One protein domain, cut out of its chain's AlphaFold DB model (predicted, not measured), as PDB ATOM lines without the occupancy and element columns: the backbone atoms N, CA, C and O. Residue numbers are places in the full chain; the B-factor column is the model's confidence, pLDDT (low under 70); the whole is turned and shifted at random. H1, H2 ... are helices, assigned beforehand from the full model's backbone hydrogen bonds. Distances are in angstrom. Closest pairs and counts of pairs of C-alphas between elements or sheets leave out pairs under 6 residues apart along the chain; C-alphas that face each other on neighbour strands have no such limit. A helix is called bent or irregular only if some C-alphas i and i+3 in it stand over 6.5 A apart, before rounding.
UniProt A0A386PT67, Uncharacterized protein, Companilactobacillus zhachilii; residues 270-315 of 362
ATOM      1  N   PHE A 270      58.003 -19.632  27.501       62.81
ATOM      2  CA  PHE A 270      58.701 -18.790  28.446       62.81
ATOM      3  C   PHE A 270      59.101 -17.447  27.820       62.81
ATOM      4  O   PHE A 270      58.834 -16.412  28.425       62.81
ATOM      5  N   LYS A 271      59.643 -17.419  26.594       64.50
ATOM      6  CA  LYS A 271      59.830 -16.169  25.830       64.50
ATOM      7  C   LYS A 271      58.519 -15.465  25.504       64.50
ATOM      8  O   LYS A 271      58.480 -14.248  25.629       64.50
ATOM      9  N   ASP A 272      57.460 -16.179  25.129       70.44
ATOM     10  CA  ASP A 272      56.138 -15.594  24.882       70.44
ATOM     11  C   ASP A 272      55.606 -14.950  26.168       70.44
ATOM     12  O   ASP A 272      55.164 -13.799  26.165       70.44
ATOM     13  N   PHE A 273      55.742 -15.656  27.296       75.19
ATOM     14  CA  PHE A 273      55.415 -15.126  28.615       75.19
ATOM     15  C   PHE A 273      56.249 -13.879  28.950       75.19
ATOM     16  O   PHE A 273      55.689 -12.859  29.338       75.19
ATOM     17  N   GLN A 274      57.568 -13.908  28.740       71.25
ATOM     18  CA  GLN A 274      58.442 -12.744  28.932       71.25
ATOM     19  C   GLN A 274      58.112 -11.591  27.971       71.25
ATOM     20  O   GLN A 274      58.221 -10.429  28.357       71.25
ATOM     21  N   GLY A 275      57.666 -11.879  26.747       69.81
ATOM     22  CA  GLY A 275      57.229 -10.888  25.765       69.81
ATOM     23  C   GLY A 275      56.029 -10.077  26.252       69.81
ATOM     24  O   GLY A 275      55.964  -8.866  26.019       69.81
ATOM     25  N   PHE A 276      55.131 -10.691  27.032       76.06
ATOM     26  CA  PHE A 276      54.038  -9.965  27.681       76.06
ATOM     27  C   PHE A 276      54.513  -8.930  28.702       76.06
ATOM     28  O   PHE A 276      53.757  -8.007  29.003       76.06
ATOM     29  N   GLN A 277      55.751  -9.019  29.205       73.12
ATOM     30  CA  GLN A 277      56.289  -8.005  30.103       73.12
ATOM     31  C   GLN A 277      56.214  -6.615  29.474       73.12
ATOM     32  O   GLN A 277      55.711  -5.697  30.108       73.12
ATOM     33  N   GLN A 278      56.673  -6.463  28.230       68.62
ATOM     34  CA  GLN A 278      56.681  -5.161  27.561       68.62
ATOM     35  C   GLN A 278      55.258  -4.613  27.411       68.62
ATOM     36  O   GLN A 278      55.016  -3.437  27.658       68.62
ATOM     37  N   VAL A 279      54.302  -5.490  27.091       73.50
ATOM     38  CA  VAL A 279      52.885  -5.138  26.936       73.50
ATOM     39  C   VAL A 279      52.258  -4.698  28.262       73.50
ATOM     40  O   VAL A 279      51.510  -3.723  28.290       73.50
ATOM     41  N   PHE A 280      52.557  -5.386  29.368       76.00
ATOM     42  CA  PHE A 280      51.989  -5.069  30.681       76.00
ATOM     43  C   PHE A 280      52.725  -3.951  31.434       76.00
ATOM     44  O   PHE A 280      52.104  -3.297  32.282       76.00
ATOM     45  N   ASP A 281      54.000  -3.707  31.117       69.19
ATOM     46  CA  ASP A 281      54.794  -2.588  31.640       69.19
ATOM     47  C   ASP A 281      54.415  -1.263  30.944       69.19
ATOM     48  O   ASP A 281      54.536  -0.188  31.542       69.19
ATOM     49  N   CYS A 282      53.870  -1.312  29.720       65.44
ATOM     50  CA  CYS A 282      53.270  -0.146  29.079       65.44
ATOM     51  C   CYS A 282      52.062   0.372  29.881       65.44
ATOM     52  O   CYS A 282      51.110  -0.351  30.185       65.44
ATOM     53  N   LYS A 283      52.059   1.673  30.186       63.12
ATOM     54  CA  LYS A 283      50.867   2.355  30.702       63.12
ATOM     55  C   LYS A 283      49.887   2.564  29.547       63.12
ATOM     56  O   LYS A 283      50.222   3.245  28.583       63.12
ATOM     57  N   ILE A 284      48.676   2.011  29.649       64.75
ATOM     58  CA  ILE A 284      47.589   2.332  28.709       64.75
ATOM     59  C   ILE A 284      47.296   3.831  28.829       64.75
ATOM     60  O   ILE A 284      46.990   4.302  29.930       64.75
ATOM     61  N   SER A 285      47.389   4.570  27.719       64.25
ATOM     62  CA  SER A 285      47.080   6.002  27.705       64.25
ATOM     63  C   SER A 285      45.617   6.252  28.078       64.25
ATOM     64  O   SER A 285      44.734   5.433  27.813       64.25
ATOM     65  N   GLU A 286      45.338   7.398  28.695       64.62
ATOM     66  CA  GLU A 286      43.970   7.757  29.085       64.62
ATOM     67  C   GLU A 286      43.020   7.855  27.884       64.62
ATOM     68  O   GLU A 286      41.839   7.535  28.004       64.62
ATOM     69  N   ASP A 287      43.535   8.207  26.706       58.84
ATOM     70  CA  ASP A 287      42.747   8.302  25.475       58.84
ATOM     71  C   ASP A 287      42.327   6.927  24.940       58.84
ATOM     72  O   ASP A 287      41.193   6.750  24.495       58.84
ATOM     73  N   LEU A 288      43.186   5.911  25.076       61.38
ATOM     74  CA  LEU A 288      42.836   4.523  24.759       61.38
ATOM     75  C   LEU A 288      41.781   3.966  25.722       61.38
ATOM     76  O   LEU A 288      40.911   3.212  25.295       61.38
ATOM     77  N   LYS A 289      41.801   4.369  26.999       64.50
ATOM     78  CA  LYS A 289      40.759   3.979  27.967       64.50
ATOM     79  C   LYS A 289      39.391   4.570  27.619       64.50
ATOM     80  O   LYS A 289      38.382   3.920  27.860       64.50
ATOM     81  N   LYS A 290      39.349   5.768  27.025       65.50
ATOM     82  CA  LYS A 290      38.101   6.426  26.586       65.50
ATOM     83  C   LYS A 290      37.491   5.789  25.331       65.50
ATOM     84  O   LYS A 290      36.281   5.853  25.150       65.50
ATOM     85  N   LEU A 291      38.316   5.182  24.473       62.06
ATOM     86  CA  LEU A 291      37.901   4.568  23.202       62.06
ATOM     87  C   LEU A 291      37.494   3.088  23.323       62.06
ATOM     88  O   LEU A 291      36.977   2.517  22.364       62.06
ATOM     89  N   GLN A 292      37.742   2.449  24.468       71.38
ATOM     90  CA  GLN A 292      37.544   1.011  24.666       71.38
ATOM     91  C   GLN A 292      36.377   0.717  25.613       71.38
ATOM     92  O   GLN A 292      36.063   1.486  26.516       71.38
ATOM     93  N   SER A 293      35.728  -0.437  25.425       75.62
ATOM     94  CA  SER A 293      34.629  -0.840  26.311       75.62
ATOM     95  C   SER A 293      35.132  -1.121  27.742       75.62
ATOM     96  O   SER A 293      36.180  -1.762  27.887       75.62
ATOM     97  N   PRO A 294      34.372  -0.761  28.797       76.31
ATOM     98  CA  PRO A 294      34.757  -1.018  30.189       76.31
ATOM     99  C   PRO A 294      35.112  -2.486  30.475       76.31
ATOM    100  O   PRO A 294      36.097  -2.766  31.151       76.31
ATOM    101  N   LYS A 295      34.378  -3.431  29.868       78.69
ATOM    102  CA  LYS A 295      34.612  -4.880  30.015       78.69
ATOM    103  C   LYS A 295      35.975  -5.337  29.489       78.69
ATOM    104  O   LYS A 295      36.560  -6.273  30.026       78.69
ATOM    105  N   MET A 296      36.480  -4.711  28.424       74.06
ATOM    106  CA  MET A 296      37.800  -5.051  27.882       74.06
ATOM    107  C   MET A 296      38.930  -4.501  28.748       74.06
ATOM    108  O   MET A 296      39.949  -5.168  28.893       74.06
ATOM    109  N   ILE A 297      38.732  -3.330  29.359       77.19
ATOM    110  CA  ILE A 297      39.685  -2.759  30.318       77.19
ATOM    111  C   ILE A 297      39.774  -3.660  31.553       77.19
ATOM    112  O   ILE A 297      40.870  -4.035  31.956       77.19
ATOM    113  N   GLU A 298      38.629  -4.079  32.095       81.12
ATOM    114  CA  GLU A 298      38.556  -5.013  33.224       81.12
ATOM    115  C   GLU A 298      39.240  -6.351  32.900       81.12
ATOM    116  O   GLU A 298      40.098  -6.813  33.649       81.12
ATOM    117  N   SER A 299      38.955  -6.921  31.725       79.31
ATOM    118  CA  SER A 299      39.597  -8.162  31.269       79.31
ATOM    119  C   SER A 299      41.118  -8.019  31.127       79.31
ATOM    120  O   SER A 299      41.857  -8.949  31.444       79.31
ATOM    121  N   PHE A 300      41.604  -6.871  30.647       81.44
ATOM    122  CA  PHE A 300      43.038  -6.609  30.522       81.44
ATOM    123  C   PHE A 300      43.723  -6.528  31.893       81.44
ATOM    124  O   PHE A 300      44.765  -7.154  32.085       81.44
ATOM    125  N   GLU A 301      43.136  -5.801  32.847       82.44
ATOM    126  CA  GLU A 301      43.673  -5.685  34.209       82.44
ATOM    127  C   GLU A 301      43.677  -7.039  34.938       82.44
ATOM    128  O   GLU A 301      44.658  -7.384  35.601       82.44
ATOM    129  N   ASP A 302      42.649  -7.866  34.737       85.69
ATOM    130  CA  ASP A 302      42.596  -9.233  35.265       85.69
ATOM    131  C   ASP A 302      43.727 -10.117  34.722       85.69
ATOM    132  O   ASP A 302      44.365 -10.869  35.469       85.69
ATOM    133  N   ILE A 303      44.005 -10.035  33.417       83.81
ATOM    134  CA  ILE A 303      45.111 -10.780  32.800       83.81
ATOM    135  C   ILE A 303      46.451 -10.247  33.318       83.81
ATOM    136  O   ILE A 303      47.322 -11.045  33.673       83.81
ATOM    137  N   LYS A 304      46.609  -8.923  33.427       85.81
ATOM    138  CA  LYS A 304      47.812  -8.288  33.978       85.81
ATOM    139  C   LYS A 304      48.080  -8.745  35.410       85.81
ATOM    140  O   LYS A 304      49.214  -9.084  35.745       85.81
ATOM    141  N   LYS A 305      47.044  -8.814  36.249       87.88
ATOM    142  CA  LYS A 305      47.150  -9.305  37.626       87.88
ATOM    143  C   LYS A 305      47.639 -10.753  37.668       87.88
ATOM    144  O   LYS A 305      48.617 -11.038  38.355       87.88
ATOM    145  N   LYS A 306      47.030 -11.645  36.878       86.81
ATOM    146  CA  LYS A 306      47.459 -13.054  36.772       86.81
ATOM    147  C   LYS A 306      48.902 -13.182  36.285       86.81
ATOM    148  O   LYS A 306      49.657 -13.999  36.806       86.81
ATOM    149  N   TYR A 307      49.295 -12.365  35.310       85.38
ATOM    150  CA  TYR A 307      50.666 -12.317  34.818       85.38
ATOM    151  C   TYR A 307      51.657 -11.948  35.934       85.38
ATOM    152  O   TYR A 307      52.644 -12.656  36.134       85.38
ATOM    153  N   VAL A 308      51.372 -10.895  36.708       84.75
ATOM    154  CA  VAL A 308      52.213 -10.457  37.838       84.75
ATOM    155  C   VAL A 308      52.281 -11.518  38.940       84.75
ATOM    156  O   VAL A 308      53.362 -11.777  39.464       84.75
ATOM    157  N   GLU A 309      51.161 -12.169  39.266       87.38
ATOM    158  CA  GLU A 309      51.121 -13.267  40.241       87.38
ATOM    159  C   GLU A 309      52.048 -14.420  39.833       87.38
ATOM    160  O   GLU A 309      52.858 -14.878  40.640       87.38
ATOM    161  N   ILE A 310      51.985 -14.858  38.571       81.62
ATOM    162  CA  ILE A 310      52.848 -15.923  38.039       81.62
ATOM    163  C   ILE A 310      54.314 -15.467  38.019       81.62
ATOM    164  O   ILE A 310      55.183 -16.192  38.504       81.62
ATOM    165  N   LYS A 311      54.593 -14.254  37.520       79.56
ATOM    166  CA  LYS A 311      55.946 -13.675  37.460       79.56
ATOM    167  C   LYS A 311      56.611 -13.646  38.837       79.56
ATOM    168  O   LYS A 311      57.766 -14.045  38.962       79.56
ATOM    169  N   ASN A 312      55.885 -13.201  39.861       81.44
ATOM    170  CA  ASN A 312      56.408 -13.086  41.222       81.44
ATOM    171  C   ASN A 312      56.544 -14.448  41.906       81.44
ATOM    172  O   ASN A 312      57.531 -14.679  42.593       81.44
ATOM    173  N   LYS A 313      55.582 -15.358  41.700       81.44
ATOM    174  CA  LYS A 313      55.605 -16.699  42.297       81.44
ATOM    175  C   LYS A 313      56.761 -17.557  41.782       81.44
ATOM    176  O   LYS A 313      57.315 -18.340  42.544       81.44
ATOM    177  N   TYR A 314      57.082 -17.445  40.493       74.00
ATOM    178  CA  TYR A 314      58.069 -18.301  39.827       74.00
ATOM    179  C   TYR A 314      59.362 -17.569  39.440       74.00
ATOM    180  O   TYR A 314      60.212 -18.161  38.785       74.00
ATOM    181  N   HIS A 315      59.518 -16.297  39.824       68.44
ATOM    182  CA  HIS A 315      60.714 -15.482  39.568       68.44
ATOM    183  C   HIS A 315      61.196 -15.507  38.104       68.44
ATOM    184  O   HIS A 315      62.392 -15.532  37.825       68.44
TER     185      HIS A 315
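This is residues 270 to 315 of the 362 residues of an uncharacterized protein of Companilactobacillus zhachilii (UniProt A0A386PT67). The model is a loose, open U: H1 runs out from one end, a stretched link, residues 282 to 285, leads on to the small helix H2 at the far end, and the chain folds back as one long helix, H3, which at 30.6 A runs along most of the 34 A length. H1 and H3 are not side by side but stand at 53 degrees, with few contacts between them. The printed part has 46 residues with three named helices, in the order H1, H2, H3, and no named strand; its class is all helix. The whole is loose, with a radius of gyration of the C-alphas of 11.9 A and spans of 34 by 16 by 14 A.

H1 is residues 270 to 281, 17.0 A from first to last C-alpha, and begins at C-alpha 270 at (58.701, -18.790, 28.446). It is neither bent nor irregular, but only just: C-alphas 275 and 278 are 6.0 A apart. H2 is residues 286 to 291, 9.0 A long, with C-alpha 286 at (43.970, 7.757, 29.085). H3, residues 294 to 314, is the longest helix at 30.6 A and ends at C-alpha 314 at (58.069, -18.301, 39.827).

H1 and H3 are close but not clearly touching; their closest C-alphas, those of Phe 280 and Lys 304, are 6.2 A apart. They run opposite ways at a steep tilt of 53 degrees. H1 and H2 are apart. H2 and H3 are close but not clearly touching, with Lys 289 and Ile 297 as the closest C-alphas at 7.2 A, and run opposite ways at a steep tilt of 51 degrees. In H2 and H3 every O i to N i+4 pair is within hydrogen-bond range; in H1, 5 of 8 are.

The two C-alphas farthest apart, those of Leu 291 and Tyr 314, are 34.7 A apart, while the first and last printed C-alphas, Phe 270 and His 315, are 11.8 A apart. Residues 290 to 296, of which 294 to 296 belong to H3, stand free. Both links are tight, and the printed part has no cut. The mean pLDDT of the printed part is 74.3, and 16 residues are under 70, among them residues 281 to 291.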